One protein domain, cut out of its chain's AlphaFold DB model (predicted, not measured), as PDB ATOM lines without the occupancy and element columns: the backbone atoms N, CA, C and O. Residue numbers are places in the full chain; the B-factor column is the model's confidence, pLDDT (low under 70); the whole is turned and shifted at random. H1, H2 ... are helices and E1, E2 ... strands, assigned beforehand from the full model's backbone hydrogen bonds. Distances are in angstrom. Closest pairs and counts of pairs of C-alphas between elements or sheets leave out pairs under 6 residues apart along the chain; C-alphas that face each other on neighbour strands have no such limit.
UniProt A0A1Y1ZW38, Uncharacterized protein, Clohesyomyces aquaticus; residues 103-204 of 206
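This is residues 103 to 204 of the 206 residues of an uncharacterized protein of Clohesyomyces aquaticus (UniProt A0A1Y1ZW38). Three helices gather at one side of the domain and a small two-stranded hairpin, E1 and E2, sits at the other end of its longest axis, with long loops filling much of the rest. H2, the longest helix, is the one that both others pack on: H1 crosses it near its last residues, and the short H3 folds back beside it. The printed part has 102 residues, with two named strands followed by three named helices in the order E1, E2, H1, H2, H3; the sheet is E1 - E2, antiparallel. Under half of the residues, 43, are in named elements, and the class is mostly helix. The whole is compact, with a radius of gyration of the C-alphas of 13.4 A and spans of 41 by 29 by 21 A.

The printed part begins with residues 103 to 119, which hold no named element. E1 is residues 120 to 122, 6.9 A from first to last C-alpha, beginning at C-alpha 120 at (2.156, 22.915, 21.197). E2 is residues 128 to 130, 7.0 A long. H1 is residues 137 to 150, 20.3 A. H2 is residues 166 to 181, 22.8 A, beginning at C-alpha 166 at (-16.460, -5.023, 16.502). H3 is residues 197 to 203, 9.8 A, ending at C-alpha 203 at (-6.727, -2.494, 15.813).

H2 touches H1 with residues 175 to 180 alone; the closest C-alphas are those of Leu 144 and Thr 179, 5.8 A apart. Their lines are about perpendicular at 72 degrees, but only just. H2 touches H3 with residues 170 to 177 alone; the closest C-alphas are those of Lys 170 and Leu 201, 6.0 A apart. H2 and H3 form a helical hairpin, at a shallow tilt of 19 degrees, opposite ways. H1 and H3 are apart. In H1, H2 and H3 every O i to N i+4 pair is within hydrogen-bond range. E1 and E2 are a hairpin of antiparallel neighbours, their directions at 127 degrees; N 121 and O 129 are 2.8 A apart and N 129 and O 121 are 2.9 A apart, both within hydrogen-bond range. E1 is apart from H1, H2 and H3, and E2 is apart from H2 and H3.

The two C-alphas farthest apart, those of Gly 117 and Gly 163, are 42.6 A apart. The printed part has no cut. The links H1 to H2 and H2 to H3 are long, 15 residues each; in the first, residues 152 to 153 pair with residues 156 to 157, antiparallel. The mean pLDDT of the printed part is 95.7, and no printed residue is under 70.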
ATOM      1  N   LEU A 103     -17.569   2.715  28.483       96.12
ATOM      2  CA  LEU A 103     -17.456   2.349  27.071       96.12
ATOM      3  C   LEU A 103     -16.748   3.420  26.231       96.12
ATOM      4  O   LEU A 103     -16.549   3.209  25.030       96.12
ATOM      5  N   ILE A 104     -16.406   4.568  26.827       96.75
ATOM      6  CA  ILE A 104     -15.620   5.605  26.163       96.75
ATOM      7  C   ILE A 104     -14.195   5.068  25.994       96.75
ATOM      8  O   ILE A 104     -13.567   4.698  26.988       96.75
ATOM      9  N   PRO A 105     -13.668   5.005  24.760       96.06
ATOM     10  CA  PRO A 105     -12.310   4.538  24.548       96.06
ATOM     11  C   PRO A 105     -11.301   5.465  25.251       96.06
ATOM     12  O   PRO A 105     -11.518   6.676  25.318       96.06
ATOM     13  N   PRO A 106     -10.180   4.941  25.769       96.19
ATOM     14  CA  PRO A 106      -9.174   5.771  26.422       96.19
ATOM     15  C   PRO A 106      -8.503   6.708  25.410       96.19
ATOM     16  O   PRO A 106      -8.251   6.319  24.269       96.19
ATOM     17  N   PHE A 107      -8.137   7.924  25.826       97.12
ATOM     18  CA  PHE A 107      -7.442   8.861  24.936       97.12
ATOM     19  C   PHE A 107      -6.068   8.354  24.492       97.12
ATOM     20  O   PHE A 107      -5.660   8.647  23.376       97.12
ATOM     21  N   GLY A 108      -5.340   7.625  25.343       95.56
ATOM     22  CA  GLY A 108      -3.999   7.097  25.038       95.56
ATOM     23  C   GLY A 108      -2.893   8.153  24.880       95.56
ATOM     24  O   GLY A 108      -1.744   7.802  24.639       95.56
ATOM     25  N   VAL A 109      -3.223   9.434  25.043       95.19
ATOM     26  CA  VAL A 109      -2.312  10.584  25.064       95.19
ATOM     27  C   VAL A 109      -2.624  11.394  26.321       95.19
ATOM     28  O   VAL A 109      -3.788  11.488  26.715       95.19
ATOM     29  N   LYS A 110      -1.608  11.971  26.968       95.06
ATOM     30  CA  LYS A 110      -1.795  12.851  28.129       95.06
ATOM     31  C   LYS A 110      -1.744  14.318  27.700       95.06
ATOM     32  O   LYS A 110      -0.882  14.702  26.912       95.06
ATOM     33  N   ALA A 111      -2.633  15.144  28.253       94.94
ATOM     34  CA  ALA A 111      -2.576  16.589  28.050       94.94
ATOM     35  C   ALA A 111      -1.237  17.155  28.555       94.94
ATOM     36  O   ALA A 111      -0.699  16.693  29.567       94.94
ATOM     37  N   GLY A 112      -0.694  18.142  27.846       94.62
ATOM     38  CA  GLY A 112       0.582  18.769  28.198       94.62
ATOM     39  C   GLY A 112       1.829  17.907  27.955       94.62
ATOM     40  O   GLY A 112       2.893  18.246  28.468       94.62
ATOM     41  N   GLN A 113       1.737  16.788  27.223       95.25
ATOM     42  CA  GLN A 113       2.906  15.939  26.974       95.25
ATOM     43  C   GLN A 113       3.880  16.550  25.956       95.25
ATOM     44  O   GLN A 113       3.464  17.038  24.908       95.25
ATOM     45  N   GLN A 114       5.183  16.453  26.238       95.19
ATOM     46  CA  GLN A 114       6.261  16.892  25.338       95.19
ATOM     47  C   GLN A 114       6.019  18.305  24.755       95.19
ATOM     48  O   GLN A 114       5.851  18.445  23.542       95.19
ATOM     49  N   PRO A 115       5.951  19.351  25.600       95.62
ATOM     50  CA  PRO A 115       5.742  20.714  25.124       95.62
ATOM     51  C   PRO A 115       6.953  21.209  24.317       95.62
ATOM     52  O   PRO A 115       8.095  20.988  24.715       95.62
ATOM     53  N   ASP A 116       6.709  21.927  23.220       92.44
ATOM     54  CA  ASP A 116       7.760  22.517  22.369       92.44
ATOM     55  C   ASP A 116       8.113  23.973  22.729       92.44
ATOM     56  O   ASP A 116       8.909  24.614  22.048       92.44
ATOM     57  N   GLY A 117       7.504  24.510  23.793       91.19
ATOM     58  CA  GLY A 117       7.691  25.892  24.245       91.19
ATOM     59  C   GLY A 117       6.833  26.937  23.519       91.19
ATOM     60  O   GLY A 117       6.831  28.093  23.930       91.19
ATOM     61  N   THR A 118       6.052  26.556  22.500       93.62
ATOM     62  CA  THR A 118       5.190  27.469  21.713       93.62
ATOM     63  C   THR A 118       3.689  27.250  21.941       93.62
ATOM     64  O   THR A 118       2.855  27.714  21.167       93.62
ATOM     65  N   GLY A 119       3.328  26.523  23.004       93.75
ATOM     66  CA  GLY A 119       1.944  26.124  23.304       93.75
ATOM     67  C   GLY A 119       1.497  24.831  22.607       93.75
ATOM     68  O   GLY A 119       0.351  24.402  22.787       93.75
ATOM     69  N   ASN A 120       2.398  24.191  21.854       97.06
ATOM     70  CA  ASN A 120       2.156  22.915  21.197       97.06
ATOM     71  C   ASN A 120       2.807  21.763  21.959       97.06
ATOM     72  O   ASN A 120       3.866  21.898  22.574       97.06
ATOM     73  N   CYS A 121       2.148  20.620  21.877       97.12
ATOM     74  CA  CYS A 121       2.547  19.345  22.438       97.12
ATOM     75  C   CYS A 121       2.638  18.312  21.310       97.12
ATOM     76  O   CYS A 121       2.109  18.527  20.212       97.12
ATOM     77  N   ILE A 122       3.301  17.188  21.566       96.56
ATOM     78  CA  ILE A 122       3.440  16.123  20.568       96.56
ATOM     79  C   ILE A 122       2.322  15.100  20.741       96.56
ATOM     80  O   ILE A 122       2.195  14.474  21.789       96.56
ATOM     81  N   GLY A 123       1.488  14.945  19.717       95.44
ATOM     82  CA  GLY A 123       0.460  13.915  19.631       95.44
ATOM     83  C   GLY A 123       0.955  12.639  18.952       95.44
ATOM     84  O   GLY A 123       2.143  12.438  18.696       95.44
ATOM     85  N   VAL A 124       0.007  11.766  18.620       96.12
ATOM     86  CA  VAL A 124       0.273  10.528  17.879       96.12
ATOM     87  C   VAL A 124       0.931  10.846  16.531       96.12
ATOM     88  O   VAL A 124       0.566  11.813  15.863       96.12
ATOM     89  N   ASN A 125       1.897  10.016  16.123       94.31
ATOM     90  CA  ASN A 125       2.681  10.170  14.889       94.31
ATOM     91  C   ASN A 125       3.450  11.499  14.789       94.31
ATOM     92  O   ASN A 125       3.622  12.031  13.696       94.31
ATOM     93  N   ASN A 126       3.910  12.038  15.922       94.56
ATOM     94  CA  ASN A 126       4.661  13.296  16.003       94.56
ATOM     95  C   ASN A 126       3.900  14.535  15.491       94.56
ATOM     96  O   ASN A 126       4.506  15.557  15.168       94.56
ATOM     97  N   VAL A 127       2.567  14.469  15.415       96.19
ATOM     98  CA  VAL A 127       1.739  15.602  14.985       96.19
ATOM     99  C   VAL A 127       1.655  16.627  16.112       96.19
ATOM    100  O   VAL A 127       1.334  16.275  17.247       96.19
ATOM    101  N   LYS A 128       1.898  17.905  15.801       96.56
ATOM    102  CA  LYS A 128       1.708  18.996  16.763       96.56
ATOM    103  C   LYS A 128       0.228  19.146  17.108       96.56
ATOM    104  O   LYS A 128      -0.616  19.281  16.224       96.56
ATOM    105  N   ILE A 129      -0.075  19.140  18.399       97.12
ATOM    106  CA  ILE A 129      -1.416  19.345  18.952       97.12
ATOM    107  C   ILE A 129      -1.378  20.488  19.973       97.12
ATOM    108  O   ILE A 129      -0.328  20.720  20.573       97.12
ATOM    109  N   PRO A 130      -2.497  21.179  20.247       96.69
ATOM    110  CA  PRO A 130      -2.557  22.098  21.378       96.69
ATOM    111  C   PRO A 130      -2.257  21.355  22.684       96.69
ATOM    112  O   PRO A 130      -2.797  20.272  22.907       96.69
ATOM    113  N   CYS A 131      -1.466  21.934  23.587       96.75
ATOM    114  CA  CYS A 131      -1.164  21.279  24.868       96.75
ATOM    115  C   CYS A 131      -2.379  21.083  25.788       96.75
ATOM    116  O   CYS A 131      -2.330  20.262  26.700       96.75
ATOM    117  N   SER A 132      -3.477  21.797  25.535       95.81
ATOM    118  CA  SER A 132      -4.770  21.584  26.195       95.81
ATOM    119  C   SER A 132      -5.526  20.349  25.691       95.81
ATOM    120  O   SER A 132      -6.612  20.062  26.189       95.81
ATOM    121  N   CYS A 133      -4.979  19.640  24.701       96.88
ATOM    122  CA  CYS A 133      -5.531  18.411  24.160       96.88
ATOM    123  C   CYS A 133      -4.725  17.188  24.635       96.88
ATOM    124  O   CYS A 133      -3.492  17.238  24.634       96.88
ATOM    125  N   PRO A 134      -5.391  16.069  24.973       96.81
ATOM    126  CA  PRO A 134      -6.843  15.864  25.010       96.81
ATOM    127  C   PRO A 134      -7.540  16.671  26.121       96.81
ATOM    128  O   PRO A 134      -6.882  17.116  27.059       96.81
ATOM    129  N   PRO A 135      -8.866  16.877  26.016       97.12
ATOM    130  CA  PRO A 135      -9.638  17.537  27.065       97.12
ATOM    131  C   PRO A 135      -9.676  16.700  28.351       97.12
ATOM    132  O   PRO A 135      -9.337  15.516  28.358       97.12
ATOM    133  N   ASP A 136     -10.176  17.301  29.430       96.38
ATOM    134  CA  ASP A 136     -10.603  16.545  30.608       96.38
ATOM    135  C   ASP A 136     -11.663  15.487  30.232       96.38
ATOM    136  O   ASP A 136     -12.546  15.726  29.398       96.38
ATOM    137  N   PHE A 137     -11.576  14.311  30.858       96.06
ATOM    138  CA  PHE A 137     -12.434  13.173  30.533       96.06
ATOM    139  C   PHE A 137     -13.908  13.456  30.837       96.06
ATOM    140  O   PHE A 137     -14.768  13.124  30.021       96.06
ATOM    141  N   ASN A 138     -14.217  14.106  31.964       95.56
ATOM    142  CA  ASN A 138     -15.601  14.401  32.344       95.56
ATOM    143  C   ASN A 138     -16.226  15.421  31.390       95.56
ATOM    144  O   ASN A 138     -17.358  15.247  30.938       95.56
ATOM    145  N   THR A 139     -15.458  16.443  31.014       95.81
ATOM    146  CA  THR A 139     -15.860  17.443  30.017       95.81
ATOM    147  C   THR A 139     -16.163  16.792  28.667       95.81
ATOM    148  O   THR A 139     -17.179  17.087  28.034       95.81
ATOM    149  N   PHE A 140     -15.308  15.869  28.229       97.75
ATOM    150  CA  PHE A 140     -15.524  15.104  27.006       97.75
ATOM    151  C   PHE A 140     -16.761  14.200  27.093       97.75
ATOM    152  O   PHE A 140     -17.591  14.215  26.185       97.75
ATOM    153  N   ALA A 141     -16.911  13.439  28.179       96.62
ATOM    154  CA  ALA A 141     -18.023  12.513  28.374       96.62
ATOM    155  C   ALA A 141     -19.377  13.235  28.407       96.62
ATOM    156  O   ALA A 141     -20.343  12.756  27.809       96.62
ATOM    157  N   ALA A 142     -19.443  14.414  29.033       95.75
ATOM    158  CA  ALA A 142     -20.638  15.252  29.038       95.75
ATOM    159  C   ALA A 142     -21.043  15.668  27.614       95.75
ATOM    160  O   ALA A 142     -22.196  15.494  27.220       95.75
ATOM    161  N   LYS A 143     -20.085  16.133  26.803       96.00
ATOM    162  CA  LYS A 143     -20.341  16.511  25.405       96.00
ATOM    163  C   LYS A 143     -20.678  15.332  24.501       96.00
ATOM    164  O   LYS A 143     -21.576  15.438  23.672       96.00
ATOM    165  N   LEU A 144     -20.022  14.191  24.687       97.12
ATOM    166  CA  LEU A 144     -20.376  12.966  23.971       97.12
ATOM    167  C   LEU A 144     -21.808  12.529  24.303       97.12
ATOM    168  O   LEU A 144     -22.534  12.108  23.407       97.12
ATOM    169  N   SER A 145     -22.223  12.655  25.566       95.56
ATOM    170  CA  SER A 145     -23.587  12.334  26.004       95.56
ATOM    171  C   SER A 145     -24.621  13.249  25.347       95.56
ATOM    172  O   SER A 145     -25.644  12.764  24.874       95.56
ATOM    173  N   GLU A 146     -24.332  14.551  25.264       95.12
ATOM    174  CA  GLU A 146     -25.171  15.547  24.585       95.12
ATOM    175  C   GLU A 146     -25.359  15.200  23.100       95.12
ATOM    176  O   GLU A 146     -26.489  15.079  22.626       95.12
ATOM    177  N   PHE A 147     -24.268  14.941  22.373       96.12
ATOM    178  CA  PHE A 147     -24.351  14.560  20.962       96.12
ATOM    179  C   PHE A 147     -25.000  13.191  20.748       96.12
ATOM    180  O   PHE A 147     -25.720  12.994  19.768       96.12
ATOM    181  N   ALA A 148     -24.775  12.230  21.648       95.69
ATOM    182  CA  ALA A 148     -25.374  10.902  21.556       95.69
ATOM    183  C   ALA A 148     -26.885  10.931  21.810       95.69
ATOM    184  O   ALA A 148     -27.613  10.176  21.166       95.69
ATOM    185  N   ALA A 149     -27.360  11.812  22.694       93.94
ATOM    186  CA  ALA A 149     -28.781  12.005  22.964       93.94
ATOM    187  C   ALA A 149     -29.552  12.471  21.721       93.94
ATOM    188  O   ALA A 149     -30.652  11.982  21.473       93.94
ATOM    189  N   VAL A 150     -28.961  13.369  20.926       94.69
ATOM    190  CA  VAL A 150     -29.565  13.885  19.683       94.69
ATOM    191  C   VAL A 150     -29.158  13.095  18.432       94.69
ATOM    192  O   VAL A 150     -29.668  13.350  17.344       94.69
ATOM    193  N   GLY A 151     -28.228  12.144  18.561       95.25
ATOM    194  CA  GLY A 151     -27.690  11.356  17.447       95.25
ATOM    195  C   GLY A 151     -26.858  12.168  16.445       95.25
ATOM    196  O   GLY A 151     -26.693  11.760  15.291       95.25
ATOM    197  N   ASN A 152     -26.358  13.338  16.847       95.44
ATOM    198  CA  ASN A 152     -25.698  14.289  15.962       95.44
ATOM    199  C   ASN A 152     -24.706  15.192  16.711       95.44
ATOM    200  O   ASN A 152     -24.985  15.681  17.800       95.44
ATOM    201  N   ALA A 153     -23.570  15.470  16.083       95.81
ATOM    202  CA  ALA A 153     -22.597  16.461  16.512       95.81
ATOM    203  C   ALA A 153     -22.454  17.535  15.426       95.81
ATOM    204  O   ALA A 153     -21.665  17.387  14.493       95.81
ATOM    205  N   LEU A 154     -23.242  18.609  15.528       94.75
ATOM    206  CA  LEU A 154     -23.150  19.806  14.672       94.75
ATOM    207  C   LEU A 154     -23.195  19.516  13.155       94.75
ATOM    208  O   LEU A 154     -22.465  20.110  12.356       94.75
ATOM    209  N   GLY A 155     -24.069  18.594  12.753       93.00
ATOM    210  CA  GLY A 155     -24.260  18.138  11.376       93.00
ATOM    211  C   GLY A 155     -23.637  16.774  11.075       93.00
ATOM    212  O   GLY A 155     -23.967  16.179  10.054       93.00
ATOM    213  N   SER A 156     -22.803  16.231  11.962       92.69
ATOM    214  CA  SER A 156     -22.231  14.889  11.809       92.69
ATOM    215  C   SER A 156     -23.071  13.841  12.545       92.69
ATOM    216  O   SER A 156     -23.222  13.954  13.761       92.69
ATOM    217  N   PRO A 157     -23.603  12.806  11.867       94.31
ATOM    218  CA  PRO A 157     -24.302  11.711  12.533       94.31
ATOM    219  C   PRO A 157     -23.424  11.046  13.592       94.31
ATOM    220  O   PRO A 157     -22.242  10.783  13.359       94.31
ATOM    221  N   LEU A 158     -24.007  10.754  14.752       94.94
ATOM    222  CA  LEU A 158     -23.302  10.156  15.876       94.94
ATOM    223  C   LEU A 158     -24.145   9.043  16.500       94.94
ATOM    224  O   LEU A 158     -25.340   9.194  16.725       94.94
ATOM    225  N   SER A 159     -23.513   7.907  16.799       94.12
ATOM    226  CA  SER A 159     -24.157   6.777  17.470       94.12
ATOM    227  C   SER A 159     -23.197   6.146  18.472       94.12
ATOM    228  O   SER A 159     -22.052   5.854  18.132       94.12
ATOM    229  N   PHE A 160     -23.670   5.910  19.699       96.06
ATOM    230  CA  PHE A 160     -22.875   5.326  20.781       96.06
ATOM    231  C   PHE A 160     -23.534   4.037  21.315       96.06
ATOM    232  O   PHE A 160     -24.253   4.060  22.321       96.06
ATOM    233  N   PRO A 161     -23.374   2.900  20.610       95.56
ATOM    234  CA  PRO A 161     -23.990   1.633  20.996       95.56
ATOM    235  C   PRO A 161     -23.285   0.986  22.195       95.56
ATOM    236  O   PRO A 161     -22.077   1.142  22.382       95.56
ATOM    237  N   SER A 162     -24.029   0.200  22.977       93.31
ATOM    238  CA  SER A 162     -23.517  -0.533  24.146       93.31
ATOM    239  C   SER A 162     -22.992  -1.940  23.837       93.31
ATOM    240  O   SER A 162     -22.414  -2.564  24.721       93.31
ATOM    241  N   GLY A 163     -23.187  -2.447  22.613       91.50
ATOM    242  CA  GLY A 163     -22.743  -3.787  22.211       91.50
ATOM    243  C   GLY A 163     -21.224  -3.955  22.288       91.50
ATOM    244  O   GLY A 163     -20.471  -2.989  22.151       91.50
ATOM    245  N   ASN A 164     -20.753  -5.181  22.511       90.31
ATOM    246  CA  ASN A 164     -19.317  -5.470  22.603       90.31
ATOM    247  C   ASN A 164     -18.709  -5.988  21.287       90.31
ATOM    248  O   ASN A 164     -17.521  -6.289  21.228       90.31
ATOM    249  N   ASP A 165     -19.506  -6.086  20.230       95.38
ATOM    250  CA  ASP A 165     -19.068  -6.497  18.901       95.38
ATOM    251  C   ASP A 165     -18.174  -5.439  18.225       95.38
ATOM    252  O   ASP A 165     -18.204  -4.247  18.557       95.38
ATOM    253  N   ALA A 166     -17.389  -5.877  17.237       96.31
ATOM    254  CA  ALA A 166     -16.460  -5.023  16.502       96.31
ATOM    255  C   ALA A 166     -17.149  -3.811  15.849       96.31
ATOM    256  O   ALA A 166     -16.578  -2.718  15.817       96.31
ATOM    257  N   ALA A 167     -18.383  -3.961  15.355       96.19
ATOM    258  CA  ALA A 167     -19.117  -2.858  14.739       96.19
ATOM    259  C   ALA A 167     -19.523  -1.802  15.780       96.19
ATOM    260  O   ALA A 167     -19.358  -0.602  15.543       96.19
ATOM    261  N   SER A 168     -19.988  -2.228  16.955       96.00
ATOM    262  CA  SER A 168     -20.292  -1.344  18.080       96.00
ATOM    263  C   SER A 168     -19.051  -0.607  18.588       96.00
ATOM    264  O   SER A 168     -19.105   0.605  18.802       96.00
ATOM    265  N   GLN A 169     -17.914  -1.298  18.718       96.56
ATOM    266  CA  GLN A 169     -16.642  -0.681  19.106       96.56
ATOM    267  C   GLN A 169     -16.198   0.388  18.092       96.56
ATOM    268  O   GLN A 169     -15.896   1.518  18.484       96.56
ATOM    269  N   LYS A 170     -16.251   0.084  16.785       96.50
ATOM    270  CA  LYS A 170     -15.927   1.040  15.710       96.50
ATOM    271  C   LYS A 170     -16.810   2.288  15.782       96.50
ATOM    272  O   LYS A 170     -16.289   3.401  15.729       96.50
ATOM    273  N   LYS A 171     -18.122   2.120  15.983       97.06
ATOM    274  CA  LYS A 171     -19.066   3.241  16.130       97.06
ATOM    275  C   LYS A 171     -18.754   4.114  17.345       97.06
ATOM    276  O   LYS A 171     -18.770   5.335  17.220       97.06
ATOM    277  N   ARG A 172     -18.403   3.528  18.496       97.38
ATOM    278  CA  ARG A 172     -18.007   4.302  19.688       97.38
ATOM    279  C   ARG A 172     -16.734   5.112  19.469       97.38
ATOM    280  O   ARG A 172     -16.681   6.273  19.874       97.38
ATOM    281  N   ILE A 173     -15.733   4.539  18.802       97.62
ATOM    282  CA  ILE A 173     -14.506   5.269  18.460       97.62
ATOM    283  C   ILE A 173     -14.813   6.405  17.479       97.62
ATOM    284  O   ILE A 173     -14.374   7.531  17.697       97.62
ATOM    285  N   GLN A 174     -15.615   6.157  16.442       97.06
ATOM    286  CA  GLN A 174     -16.026   7.196  15.491       97.06
ATOM    287  C   GLN A 174     -16.803   8.328  16.174       97.06
ATOM    288  O   GLN A 174     -16.476   9.495  15.973       97.06
ATOM    289  N   ALA A 175     -17.764   8.000  17.038       97.62
ATOM    290  CA  ALA A 175     -18.480   8.977  17.856       97.62
ATOM    291  C   ALA A 175     -17.524   9.800  18.729       97.62
ATOM    292  O   ALA A 175     -17.672  11.018  18.849       97.62
ATOM    293  N   SER A 176     -16.500   9.153  19.288       97.81
ATOM    294  CA  SER A 176     -15.494   9.812  20.118       97.81
ATOM    295  C   SER A 176     -14.612  10.767  19.310       97.81
ATOM    296  O   SER A 176     -14.365  11.886  19.754       97.81
ATOM    297  N   ILE A 177     -14.200  10.381  18.098       97.56
ATOM    298  CA  ILE A 177     -13.450  11.238  17.163       97.56
ATOM    299  C   ILE A 177     -14.285  12.454  16.750       97.56
ATOM    300  O   ILE A 177     -13.800  13.583  16.813       97.56
ATOM    301  N   VAL A 178     -15.539  12.238  16.350       97.38
ATOM    302  CA  VAL A 178     -16.446  13.314  15.929       97.38
ATOM    303  C   VAL A 178     -16.704  14.282  17.085       97.38
ATOM    304  O   VAL A 178     -16.660  15.494  16.887       97.38
ATOM    305  N   THR A 179     -16.904  13.775  18.302       97.81
ATOM    306  CA  THR A 179     -17.070  14.617  19.497       97.81
ATOM    307  C   THR A 179     -15.815  15.429  19.782       97.81
ATOM    308  O   THR A 179     -15.907  16.626  20.038       97.81
ATOM    309  N   LEU A 180     -14.634  14.808  19.694       97.38
ATOM    310  CA  LEU A 180     -13.354  15.469  19.941       97.38
ATOM    311  C   LEU A 180     -13.151  16.677  19.012       97.38
ATOM    312  O   LEU A 180     -12.736  17.741  19.470       97.38
ATOM    313  N   GLN A 181     -13.497  16.524  17.732       96.69
ATOM    314  CA  GLN A 181     -13.380  17.572  16.713       96.69
ATOM    315  C   GLN A 181     -14.424  18.684  16.863       96.69
ATOM    316  O   GLN A 181     -14.187  19.798  16.410       96.69
ATOM    317  N   ASN A 182     -15.562  18.389  17.496       97.06
ATOM    318  CA  ASN A 182     -16.690  19.314  17.627       97.06
ATOM    319  C   ASN A 182     -16.905  19.827  19.062       97.06
ATOM    320  O   ASN A 182     -17.942  20.417  19.366       97.06
ATOM    321  N   LEU A 183     -15.935  19.606  19.956       95.62
ATOM    322  CA  LEU A 183     -16.079  19.808  21.400       95.62
ATOM    323  C   LEU A 183     -16.466  21.245  21.791       95.62
ATOM    324  O   LEU A 183     -17.198  21.444  22.759       95.62
ATOM    325  N   LYS A 184     -15.962  22.245  21.059       94.06
ATOM    326  CA  LYS A 184     -16.178  23.678  21.323       94.06
ATOM    327  C   LYS A 184     -16.924  24.388  20.188       94.06
ATOM    328  O   LYS A 184     -16.990  25.612  20.174       94.06
ATOM    329  N   GLY A 185     -17.461  23.640  19.229       93.75
ATOM    330  CA  GLY A 185     -18.061  24.172  18.007       93.75
ATOM    331  C   GLY A 185     -17.662  23.351  16.786       93.75
ATOM    332  O   GLY A 185     -16.824  22.458  16.879       93.75
ATOM    333  N   LYS A 186     -18.267  23.637  15.630       93.69
ATOM    334  CA  LYS A 186     -18.105  22.811  14.426       93.69
ATOM    335  C   LYS A 186     -16.652  22.832  13.944       93.69
ATOM    336  O   LYS A 186     -16.169  23.877  13.522       93.69
ATOM    337  N   GLY A 187     -15.970  21.691  14.016       92.69
ATOM    338  CA  GLY A 187     -14.539  21.573  13.702       92.69
ATOM    339  C   GLY A 187     -13.606  22.330  14.660       92.69
ATOM    340  O   GLY A 187     -12.410  22.430  14.391       92.69
ATOM    341  N   VAL A 188     -14.132  22.869  15.763       93.94
ATOM    342  CA  VAL A 188     -13.368  23.579  16.791       93.94
ATOM    343  C   VAL A 188     -13.258  22.661  18.000       93.94
ATOM    344  O   VAL A 188     -14.148  22.573  18.846       93.94
ATOM    345  N   GLY A 189     -12.142  21.951  18.081       95.81
ATOM    346  CA  GLY A 189     -11.908  20.961  19.119       95.81
ATOM    347  C   GLY A 189     -10.477  20.454  19.099       95.81
ATOM    348  O   GLY A 189      -9.570  21.123  18.603       95.81
ATOM    349  N   CYS A 190     -10.272  19.266  19.654       97.00
ATOM    350  CA  CYS A 190      -8.971  18.621  19.616       97.00
ATOM    351  C   CYS A 190      -8.833  17.787  18.331       97.00
ATOM    352  O   CYS A 190      -9.776  17.096  17.930       97.00
ATOM    353  N   PRO A 191      -7.669  17.825  17.660       96.88
ATOM    354  CA  PRO A 191      -7.428  16.976  16.500       96.88
ATOM    355  C   PRO A 191      -7.402  15.503  16.921       96.88
ATOM    356  O   PRO A 191      -7.023  15.179  18.044       96.88
ATOM    357  N   ALA A 192      -7.725  14.587  16.004       96.19
ATOM    358  CA  ALA A 192      -7.707  13.149  16.295       96.19
ATOM    359  C   ALA A 192      -6.332  12.656  16.788       96.19
ATOM    360  O   ALA A 192      -6.279  11.758  17.623       96.19
ATOM    361  N   ALA A 193      -5.239  13.290  16.338       97.19
ATOM    362  CA  ALA A 193      -3.874  13.007  16.786       97.19
ATOM    363  C   ALA A 193      -3.618  13.321  18.273       97.19
ATOM    364  O   ALA A 193      -2.632  12.849  18.833       97.19
ATOM    365  N   ALA A 194      -4.507  14.067  18.938       97.31
ATOM    366  CA  ALA A 194      -4.477  14.246  20.389       97.31
ATOM    367  C   ALA A 194      -4.995  13.024  21.164       97.31
ATOM    368  O   ALA A 194      -5.139  13.077  22.380       97.31
ATOM    369  N   THR A 195      -5.308  11.939  20.457       97.75
ATOM    370  CA  THR A 195      -5.738  10.661  21.016       97.75
ATOM    371  C   THR A 195      -5.203   9.513  20.162       97.75
ATOM    372  O   THR A 195      -4.791   9.701  19.020       97.75
ATOM    373  N   THR A 196      -5.293   8.292  20.669       97.75
ATOM    374  CA  THR A 196      -5.003   7.060  19.929       97.75
ATOM    375  C   THR A 196      -6.227   6.485  19.215       97.75
ATOM    376  O   THR A 196      -6.171   5.360  18.733       97.75
ATOM    377  N   TYR A 197      -7.340   7.220  19.112       97.62
ATOM    378  CA  TYR A 197      -8.592   6.702  18.542       97.62
ATOM    379  C   TYR A 197      -8.443   6.160  17.118       97.62
ATOM    380  O   TYR A 197      -8.991   5.108  16.803       97.62
ATOM    381  N   LEU A 198      -7.665   6.826  16.259       96.12
ATOM    382  CA  LEU A 198      -7.417   6.330  14.899       96.12
ATOM    383  C   LEU A 198      -6.616   5.024  14.884       96.12
ATOM    384  O   LEU A 198      -6.811   4.217  13.980       96.12
ATOM    385  N   GLN A 199      -5.727   4.818  15.857       96.62
ATOM    386  CA  GLN A 199      -4.989   3.566  15.997       96.62
ATOM    387  C   GLN A 199      -5.914   2.465  16.525       96.62
ATOM    388  O   GLN A 199      -6.051   1.430  15.885       96.62
ATOM    389  N   GLN A 200      -6.668   2.751  17.589       96.62
ATOM    390  CA  GLN A 200      -7.660   1.829  18.145       96.62
ATOM    391  C   GLN A 200      -8.679   1.375  17.089       96.62
ATOM    392  O   GLN A 200      -9.042   0.207  17.049       96.62
ATOM    393  N   LEU A 201      -9.110   2.269  16.187       95.38
ATOM    394  CA  LEU A 201     -10.023   1.917  15.097       95.38
ATOM    395  C   LEU A 201      -9.422   0.877  14.138       95.38
ATOM    396  O   LEU A 201     -10.149   0.008  13.659       95.38
ATOM    397  N   LYS A 202      -8.117   0.977  13.854       94.69
ATOM    398  CA  LYS A 202      -7.381   0.029  13.004       94.69
ATOM    399  C   LYS A 202      -7.163  -1.312  13.700       94.69
ATOM    400  O   LYS A 202      -7.161  -2.339  13.031       94.69
ATOM    401  N   ASP A 203      -7.014  -1.297  15.021       95.31
ATOM    402  CA  ASP A 203      -6.727  -2.494  15.813       95.31
ATOM    403  C   ASP A 203      -7.971  -3.374  16.045       95.31
ATOM    404  O   ASP A 203      -7.837  -4.559  16.367       95.31
ATOM    405  N   ILE A 204      -9.187  -2.842  15.847       94.25
ATOM    406  CA  ILE A 204     -10.423  -3.637  15.918       94.25
ATOM    407  C   ILE A 204     -10.499  -4.594  14.723       94.25
ATOM    408  O   ILE A 204     -10.887  -4.218  13.610       94.25
TER     409      ILE A 204